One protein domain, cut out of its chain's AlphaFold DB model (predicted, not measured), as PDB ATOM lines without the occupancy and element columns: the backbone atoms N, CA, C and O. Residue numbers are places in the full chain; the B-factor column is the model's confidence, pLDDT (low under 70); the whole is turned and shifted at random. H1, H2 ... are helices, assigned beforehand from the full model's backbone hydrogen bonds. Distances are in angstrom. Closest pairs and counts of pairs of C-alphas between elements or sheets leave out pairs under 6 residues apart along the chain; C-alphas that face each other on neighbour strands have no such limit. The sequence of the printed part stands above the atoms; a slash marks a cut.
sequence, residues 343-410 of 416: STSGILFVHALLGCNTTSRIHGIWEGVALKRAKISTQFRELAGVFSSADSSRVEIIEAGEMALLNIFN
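This is residues 343 to 410 of the 416 residues of the protein "Predicted protein" of Nematostella vectensis (UniProt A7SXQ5). The longest helix, H4, and H3 run opposite ways as a helical hairpin; H1 and H2 make a second one beside it, with H2 across the end where H3 begins and H4 ends. The printed part has 68 residues, four named helices, H1 to H4 in chain order, and no named strand: all helix, compact, radius of gyration of the C-alphas 11.1 A, spanning 30 by 25 by 22 A.

H4, residues 394 to 408, touches H3, residues 378 to 388, at a shallow tilt of 34.7 degrees, only just short of steep; their closest C-alphas, Leu 383 and Ala 400, are 5.3 A apart. H2, residues 367 to 376, touches H1, residues 347 to 354, at a steep tilt of 42 degrees, opposite ways, closest C-alphas Leu 354 and Glu 367, 6.0 A. Every O i to N i+4 pair is within hydrogen-bond range in H1 and H4, 5 of 6 in H2 and 6 of 7 in H3.

H1 begins at C-alpha 347 (156.819, 116.050, 86.613) and spans 10.6 A, H2 15.0 A, H3 15.4 A; H4 spans 21.1 A to C-alpha 408 (157.457, 130.157, 91.995).

The printed part has no cut; the link H1 to H2 is long. Residues 363 to 371, 374 to 376 and 410 have pLDDT under 70.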
ATOM      1  N   SER A 343     151.102 115.000  91.005       71.69
ATOM      2  CA  SER A 343     152.492 115.467  90.956       71.69
ATOM      3  C   SER A 343     153.307 114.720  89.904       71.69
ATOM      4  O   SER A 343     154.255 115.279  89.361       71.69
ATOM      5  N   THR A 344     152.936 113.472  89.592       75.56
ATOM      6  CA  THR A 344     153.589 112.695  88.529       75.56
ATOM      7  C   THR A 344     153.191 113.153  87.127       75.56
ATOM      8  O   THR A 344     154.034 113.120  86.240       75.56
ATOM      9  N   SER A 345     151.964 113.644  86.919       75.88
ATOM     10  CA  SER A 345     151.542 114.183  85.616       75.88
ATOM     11  C   SER A 345     152.279 115.476  85.248       75.88
ATOM     12  O   SER A 345     152.661 115.658  84.099       75.88
ATOM     13  N   GLY A 346     152.560 116.339  86.229       79.12
ATOM     14  CA  GLY A 346     153.319 117.580  86.035       79.12
ATOM     15  C   GLY A 346     154.843 117.440  86.143       79.12
ATOM     16  O   GLY A 346     155.542 118.454  86.135       79.12
ATOM     17  N   ILE A 347     155.393 116.226  86.285       84.31
ATOM     18  CA  ILE A 347     156.819 116.050  86.613       84.31
ATOM     19  C   ILE A 347     157.753 116.518  85.490       84.31
ATOM     20  O   ILE A 347     158.804 117.089  85.781       84.31
ATOM     21  N   LEU A 348     157.355 116.346  84.221       86.25
ATOM     22  CA  LEU A 348     158.111 116.840  83.064       86.25
ATOM     23  C   LEU A 348     158.184 118.368  83.065       86.25
ATOM     24  O   LEU A 348     159.257 118.931  82.858       86.25
ATOM     25  N   PHE A 349     157.068 119.030  83.378       84.81
ATOM     26  CA  PHE A 349     157.012 120.483  83.504       84.81
ATOM     27  C   PHE A 349     157.920 120.981  84.634       84.81
ATOM     28  O   PHE A 349     158.740 121.873  84.423       84.81
ATOM     29  N   VAL A 350     157.847 120.358  85.816       82.88
ATOM     30  CA  VAL A 350     158.732 120.685  86.949       82.88
ATOM     31  C   VAL A 350     160.200 120.488  86.570       82.88
ATOM     32  O   VAL A 350     161.028 121.347  86.868       82.88
ATOM     33  N   HIS A 351     160.534 119.387  85.896       84.38
ATOM     34  CA  HIS A 351     161.898 119.104  85.459       84.38
ATOM     35  C   HIS A 351     162.410 120.135  84.440       84.38
ATOM     36  O   HIS A 351     163.521 120.641  84.589       84.38
ATOM     37  N   ALA A 352     161.590 120.506  83.454       81.88
ATOM     38  CA  ALA A 352     161.930 121.526  82.467       81.88
ATOM     39  C   ALA A 352     162.117 122.912  83.107       81.88
ATOM     40  O   ALA A 352     163.057 123.629  82.763       81.88
ATOM     41  N   LEU A 353     161.273 123.271  84.073       79.56
ATOM     42  CA  LEU A 353     161.288 124.570  84.747       79.56
ATOM     43  C   LEU A 353     162.488 124.755  85.685       79.56
ATOM     44  O   LEU A 353     163.011 125.857  85.832       79.56
ATOM     45  N   LEU A 354     162.949 123.672  86.311       74.25
ATOM     46  CA  LEU A 354     164.168 123.667  87.127       74.25
ATOM     47  C   LEU A 354     165.456 123.657  86.288       74.25
ATOM     48  O   LEU A 354     166.545 123.896  86.819       74.25
ATOM     49  N   GLY A 355     165.319 123.432  84.982       73.56
ATOM     50  CA  GLY A 355     166.405 123.235  84.040       73.56
ATOM     51  C   GLY A 355     166.681 121.752  83.808       73.56
ATOM     52  O   GLY A 355     166.834 120.968  84.746       73.56
ATOM     53  N   CYS A 356     166.820 121.378  82.541       77.62
ATOM     54  CA  CYS A 356     167.170 120.026  82.116       77.62
ATOM     55  C   CYS A 356     168.249 120.058  81.018       77.62
ATOM     56  O   CYS A 356     169.000 121.024  80.899       77.62
ATOM     57  N   ASN A 357     168.401 118.988  80.232       71.38
ATOM     58  CA  ASN A 357     169.359 118.981  79.118       71.38
ATOM     59  C   ASN A 357     168.981 119.955  77.982       71.38
ATOM     60  O   ASN A 357     169.868 120.336  77.214       71.38
ATOM     61  N   THR A 358     167.700 120.325  77.867       72.50
ATOM     62  CA  THR A 358     167.147 121.172  76.794       72.50
ATOM     63  C   THR A 358     166.718 122.562  77.271       72.50
ATOM     64  O   THR A 358     166.532 123.455  76.449       72.50
ATOM     65  N   THR A 359     166.601 122.782  78.583       76.31
ATOM     66  CA  THR A 359     166.211 124.069  79.176       76.31
ATOM     67  C   THR A 359     167.262 124.568  80.156       76.31
ATOM     68  O   THR A 359     167.898 123.787  80.868       76.31
ATOM     69  N   SER A 360     167.447 125.887  80.218       72.31
ATOM     70  CA  SER A 360     168.293 126.479  81.251       72.31
ATOM     71  C   SER A 360     167.680 126.285  82.631       72.31
ATOM     72  O   SER A 360     166.468 126.402  82.801       72.31
ATOM     73  N   ARG A 361     168.532 126.126  83.642       76.25
ATOM     74  CA  ARG A 361     168.123 126.462  85.006       76.25
ATOM     75  C   ARG A 361     167.896 127.969  85.124       76.25
ATOM     76  O   ARG A 361     168.641 128.756  84.546       76.25
ATOM     77  N   ILE A 362     166.925 128.359  85.940       72.81
ATOM     78  CA  ILE A 362     166.703 129.755  86.309       72.81
ATOM     79  C   ILE A 362     167.504 130.077  87.571       72.81
ATOM     80  O   ILE A 362     167.413 129.381  88.592       72.81
ATOM     81  N   HIS A 363     168.310 131.134  87.501       65.38
ATOM     82  CA  HIS A 363     169.090 131.614  88.635       65.38
ATOM     83  C   HIS A 363     168.182 131.979  89.828       65.38
ATOM     84  O   HIS A 363     167.155 132.631  89.672       65.38
ATOM     85  N   GLY A 364     168.548 131.549  91.040       63.38
ATOM     86  CA  GLY A 364     167.795 131.842  92.270       63.38
ATOM     87  C   GLY A 364     166.600 130.924  92.567       63.38
ATOM     88  O   GLY A 364     166.122 130.922  93.701       63.38
ATOM     89  N   ILE A 365     166.157 130.083  91.621       64.12
ATOM     90  CA  ILE A 365     165.155 129.046  91.912       64.12
ATOM     91  C   ILE A 365     165.837 127.843  92.575       64.12
ATOM     92  O   ILE A 365     166.827 127.291  92.075       64.12
ATOM     93  N   TRP A 366     165.296 127.436  93.726       60.03
ATOM     94  CA  TRP A 366     165.705 126.241  94.462       60.03
ATOM     95  C   TRP A 366     164.834 125.052  94.049       60.03
ATOM     96  O   TRP A 366     163.608 125.118  94.121       60.03
ATOM     97  N   GLU A 367     165.463 123.941  93.666       61.03
ATOM     98  CA  GLU A 367     164.788 122.784  93.053       61.03
ATOM     99  C   GLU A 367     163.708 122.136  93.940       61.03
ATOM    100  O   GLU A 367     162.684 121.665  93.449       61.03
ATOM    101  N   GLY A 368     163.851 122.218  95.266       60.56
ATOM    102  CA  GLY A 368     162.826 121.747  96.203       60.56
ATOM    103  C   GLY A 368     161.552 122.605  96.254       60.56
ATOM    104  O   GLY A 368     160.523 122.123  96.724       60.56
ATOM    105  N   VAL A 369     161.584 123.862  95.792       69.19
ATOM    106  CA  VAL A 369     160.427 124.777  95.845       69.19
ATOM    107  C   VAL A 369     159.398 124.412  94.781       69.19
ATOM    108  O   VAL A 369     158.210 124.352  95.091       69.19
ATOM    109  N   ALA A 370     159.838 124.104  93.558       65.94
ATOM    110  CA  ALA A 370     158.933 123.730  92.473       65.94
ATOM    111  C   ALA A 370     158.203 122.410  92.769       65.94
ATOM    112  O   ALA A 370     156.986 122.340  92.623       65.94
ATOM    113  N   LEU A 371     158.908 121.396  93.291       69.19
ATOM    114  CA  LEU A 371     158.292 120.112  93.653       69.19
ATOM    115  C   LEU A 371     157.294 120.251  94.817       69.19
ATOM    116  O   LEU A 371     156.212 119.665  94.786       69.19
ATOM    117  N   LYS A 372     157.615 121.074  95.826       72.44
ATOM    118  CA  LYS A 372     156.672 121.402  96.910       72.44
ATOM    119  C   LYS A 372     155.434 122.125  96.377       72.44
ATOM    120  O   LYS A 372     154.323 121.784  96.768       72.44
ATOM    121  N   ARG A 373     155.602 123.083  95.460       72.69
ATOM    122  CA  ARG A 373     154.474 123.792  94.838       72.69
ATOM    123  C   ARG A 373     153.616 122.891  93.966       72.69
ATOM    124  O   ARG A 373     152.402 123.004  94.054       72.69
ATOM    125  N   ALA A 374     154.211 121.969  93.214       68.94
ATOM    126  CA  ALA A 374     153.470 120.985  92.427       68.94
ATOM    127  C   ALA A 374     152.587 120.069  93.292       68.94
ATOM    128  O   ALA A 374     151.539 119.622  92.836       68.94
ATOM    129  N   LYS A 375     152.974 119.822  94.553       68.75
ATOM    130  CA  LYS A 375     152.125 119.110  95.521       68.75
ATOM    131  C   LYS A 375     151.012 119.975  96.114       68.75
ATOM    132  O   LYS A 375     149.928 119.464  96.369       68.75
ATOM    133  N   ILE A 376     151.287 121.250  96.387       69.81
ATOM    134  CA  ILE A 376     150.404 122.105  97.200       69.81
ATOM    135  C   ILE A 376     149.421 122.916  96.342       69.81
ATOM    136  O   ILE A 376     148.274 123.101  96.732       69.81
ATOM    137  N   SER A 377     149.849 123.417  95.182       75.06
ATOM    138  CA  SER A 377     149.072 124.354  94.366       75.06
ATOM    139  C   SER A 377     148.302 123.629  93.258       75.06
ATOM    140  O   SER A 377     148.884 122.933  92.427       75.06
ATOM    141  N   THR A 378     146.977 123.795  93.230       76.38
ATOM    142  CA  THR A 378     146.110 123.384  92.108       76.38
ATOM    143  C   THR A 378     146.415 124.197  90.855       76.38
ATOM    144  O   THR A 378     146.654 123.618  89.803       76.38
ATOM    145  N   GLN A 379     146.540 125.518  91.004       77.94
ATOM    146  CA  GLN A 379     146.860 126.439  89.915       77.94
ATOM    147  C   GLN A 379     148.167 126.057  89.206       77.94
ATOM    148  O   GLN A 379     148.228 126.020  87.985       77.94
ATOM    149  N   PHE A 380     149.214 125.702  89.954       76.81
ATOM    150  CA  PHE A 380     150.487 125.287  89.355       76.81
ATOM    151  C   PHE A 380     150.360 123.996  88.524       76.81
ATOM    152  O   PHE A 380     151.073 123.823  87.537       76.81
ATOM    153  N   ARG A 381     149.444 123.096  88.899       77.75
ATOM    154  CA  ARG A 381     149.170 121.862  88.151       77.75
ATOM    155  C   ARG A 381     148.348 122.117  86.893       77.75
ATOM    156  O   ARG A 381     148.630 121.506  85.870       77.75
ATOM    157  N   GLU A 382     147.385 123.032  86.950       82.19
ATOM    158  CA  GLU A 382     146.627 123.473  85.771       82.19
ATOM    159  C   GLU A 382     147.559 124.102  84.730       82.19
ATOM    160  O   GLU A 382     147.517 123.726  83.561       82.19
ATOM    161  N   LEU A 383     148.484 124.962  85.177       83.56
ATOM    162  CA  LEU A 383     149.519 125.544  84.319       83.56
ATOM    163  C   LEU A 383     150.398 124.461  83.678       83.56
ATOM    164  O   LEU A 383     150.646 124.512  82.479       83.56
ATOM    165  N   ALA A 384     150.812 123.440  84.437       83.81
ATOM    166  CA  ALA A 384     151.560 122.304  83.891       83.81
ATOM    167  C   ALA A 384     150.761 121.504  82.838       83.81
ATOM    168  O   ALA A 384     151.348 120.941  81.909       83.81
ATOM    169  N   GLY A 385     149.431 121.462  82.965       82.69
ATOM    170  CA  GLY A 385     148.527 120.820  82.010       82.69
ATOM    171  C   GLY A 385     148.554 121.471  80.627       82.69
ATOM    172  O   GLY A 385     148.546 120.752  79.631       82.69
ATOM    173  N   VAL A 386     148.693 122.801  80.559       85.12
ATOM    174  CA  VAL A 386     148.826 123.551  79.291       85.12
ATOM    175  C   VAL A 386     150.049 123.075  78.501       85.12
ATOM    176  O   VAL A 386     149.972 122.837  77.304       85.12
ATOM    177  N   PHE A 387     151.174 122.827  79.176       83.94
ATOM    178  CA  PHE A 387     152.392 122.321  78.530       83.94
ATOM    179  C   PHE A 387     152.294 120.857  78.083       83.94
ATOM    180  O   PHE A 387     153.131 120.397  77.309       83.94
ATOM    181  N   SER A 388     151.312 120.114  78.595       82.00
ATOM    182  CA  SER A 388     151.119 118.692  78.293       82.00
ATOM    183  C   SER A 388     150.065 118.454  77.207       82.00
ATOM    184  O   SER A 388     149.920 117.325  76.744       82.00
ATOM    185  N   SER A 389     149.319 119.490  76.814       83.88
ATOM    186  CA  SER A 389     148.280 119.407  75.791       83.88
ATOM    187  C   SER A 389     148.860 119.655  74.401       83.88
ATOM    188  O   SER A 389     149.570 120.635  74.180       83.88
ATOM    189  N   ALA A 390     148.520 118.792  73.442       82.62
ATOM    190  CA  ALA A 390     148.895 118.981  72.041       82.62
ATOM    191  C   ALA A 390     148.143 120.152  71.376       82.62
ATOM    192  O   ALA A 390     148.616 120.685  70.376       82.62
ATOM    193  N   ASP A 391     147.006 120.560  71.947       87.00
ATOM    194  CA  ASP A 391     146.135 121.607  71.401       87.00
ATOM    195  C   ASP A 391     146.484 123.011  71.917       87.00
ATOM    196  O   ASP A 391     145.901 123.999  71.472       87.00
ATOM    197  N   SER A 392     147.421 123.122  72.865       87.25
ATOM    198  CA  SER A 392     147.778 124.410  73.451       87.25
ATOM    199  C   SER A 392     148.539 125.294  72.467       87.25
ATOM    200  O   SER A 392     149.551 124.914  71.873       87.25
ATOM    201  N   SER A 393     148.050 126.519  72.313       87.69
ATOM    202  CA  SER A 393     148.652 127.524  71.452       87.69
ATOM    203  C   SER A 393     149.944 128.079  72.054       87.69
ATOM    204  O   SER A 393     150.173 128.073  73.264       87.69
ATOM    205  N   ARG A 394     150.798 128.650  71.195       85.94
ATOM    206  CA  ARG A 394     152.035 129.312  71.635       85.94
ATOM    207  C   ARG A 394     151.778 130.423  72.661       85.94
ATOM    208  O   ARG A 394     152.611 130.618  73.537       85.94
ATOM    209  N   VAL A 395     150.669 131.151  72.535       87.00
ATOM    210  CA  VAL A 395     150.319 132.257  73.440       87.00
ATOM    211  C   VAL A 395     149.966 131.716  74.821       87.00
ATOM    212  O   VAL A 395     150.559 132.146  75.802       87.00
ATOM    213  N   GLU A 396     149.110 130.696  74.887       85.75
ATOM    214  CA  GLU A 396     148.728 130.052  76.151       85.75
ATOM    215  C   GLU A 396     149.934 129.437  76.867       85.75
ATOM    216  O   GLU A 396     150.048 129.539  78.085       85.75
ATOM    217  N   ILE A 397     150.866 128.837  76.121       86.19
ATOM    218  CA  ILE A 397     152.108 128.291  76.683       86.19
ATOM    219  C   ILE A 397     152.973 129.403  77.297       86.19
ATOM    220  O   ILE A 397     153.540 129.213  78.374       86.19
ATOM    221  N   ILE A 398     153.082 130.560  76.633       83.31
ATOM    222  CA  ILE A 398     153.845 131.708  77.148       83.31
ATOM    223  C   ILE A 398     153.191 132.242  78.424       83.31
ATOM    224  O   ILE A 398     153.860 132.313  79.454       83.31
ATOM    225  N   GLU A 399     151.889 132.528  78.390       85.06
ATOM    226  CA  GLU A 399     151.137 133.033  79.544       85.06
ATOM    227  C   GLU A 399     151.196 132.057  80.725       85.06
ATOM    228  O   GLU A 399     151.448 132.448  81.868       85.06
ATOM    229  N   ALA A 400     151.037 130.757  80.458       85.00
ATOM    230  CA  ALA A 400     151.123 129.738  81.493       85.00
ATOM    231  C   ALA A 400     152.533 129.648  82.097       85.00
ATOM    232  O   ALA A 400     152.685 129.473  83.311       85.00
ATOM    233  N   GLY A 401     153.570 129.796  81.268       83.12
ATOM    234  CA  GLY A 401     154.964 129.852  81.700       83.12
ATOM    235  C   GLY A 401     155.251 131.055  82.596       83.12
ATOM    236  O   GLY A 401     155.817 130.894  83.679       83.12
ATOM    237  N   GLU A 402     154.811 132.248  82.195       83.38
ATOM    238  CA  GLU A 402     154.944 133.478  82.983       83.38
ATOM    239  C   GLU A 402     154.242 133.351  84.338       83.38
ATOM    240  O   GLU A 402     154.841 133.598  85.389       83.38
ATOM    241  N   MET A 403     153.002 132.858  84.338       81.81
ATOM    242  CA  MET A 403     152.236 132.630  85.562       81.81
ATOM    243  C   MET A 403     152.874 131.571  86.465       81.81
ATOM    244  O   MET A 403     152.828 131.693  87.693       81.81
ATOM    245  N   ALA A 404     153.501 130.539  85.901       81.31
ATOM    246  CA  ALA A 404     154.218 129.538  86.684       81.31
ATOM    247  C   ALA A 404     155.471 130.126  87.351       81.31
ATOM    248  O   ALA A 404     155.754 129.808  88.511       81.31
ATOM    249  N   LEU A 405     156.188 131.017  86.661       78.06
ATOM    250  CA  LEU A 405     157.343 131.727  87.211       78.06
ATOM    251  C   LEU A 405     156.941 132.692  88.325       78.06
ATOM    252  O   LEU A 405     157.513 132.622  89.415       78.06
ATOM    253  N   LEU A 406     155.921 133.523  88.095       79.25
ATOM    254  CA  LEU A 406     155.373 134.429  89.111       79.25
ATOM    255  C   LEU A 406     154.968 133.662  90.369       79.25
ATOM    256  O   LEU A 406     155.355 134.031  91.482       79.25
ATOM    257  N   ASN A 407     154.282 132.531  90.175       75.12
ATOM    258  CA  ASN A 407     153.956 131.623  91.258       75.12
ATOM    259  C   ASN A 407     155.221 131.193  91.997       75.12
ATOM    260  O   ASN A 407     155.297 131.414  93.200       75.12
ATOM    261  N   ILE A 408     156.236 130.641  91.327       74.06
ATOM    262  CA  ILE A 408     157.457 130.157  91.995       74.06
ATOM    263  C   ILE A 408     158.164 131.240  92.809       74.06
ATOM    264  O   ILE A 408     158.576 130.958  93.941       74.06
ATOM    265  N   PHE A 409     158.241 132.462  92.287       72.56
ATOM    266  CA  PHE A 409     158.888 133.591  92.951       72.56
ATOM    267  C   PHE A 409     158.020 134.293  94.008       72.56
ATOM    268  O   PHE A 409     158.496 135.238  94.629       72.56
ATOM    269  N   ASN A 410     156.790 133.823  94.273       69.31
ATOM    270  CA  ASN A 410     155.818 134.515  95.139       69.31
ATOM    271  C   ASN A 410     155.555 135.967  94.705       69.31
ATOM    272  O   ASN A 410     155.247 136.818  95.538       69.31
TER     273      ASN A 410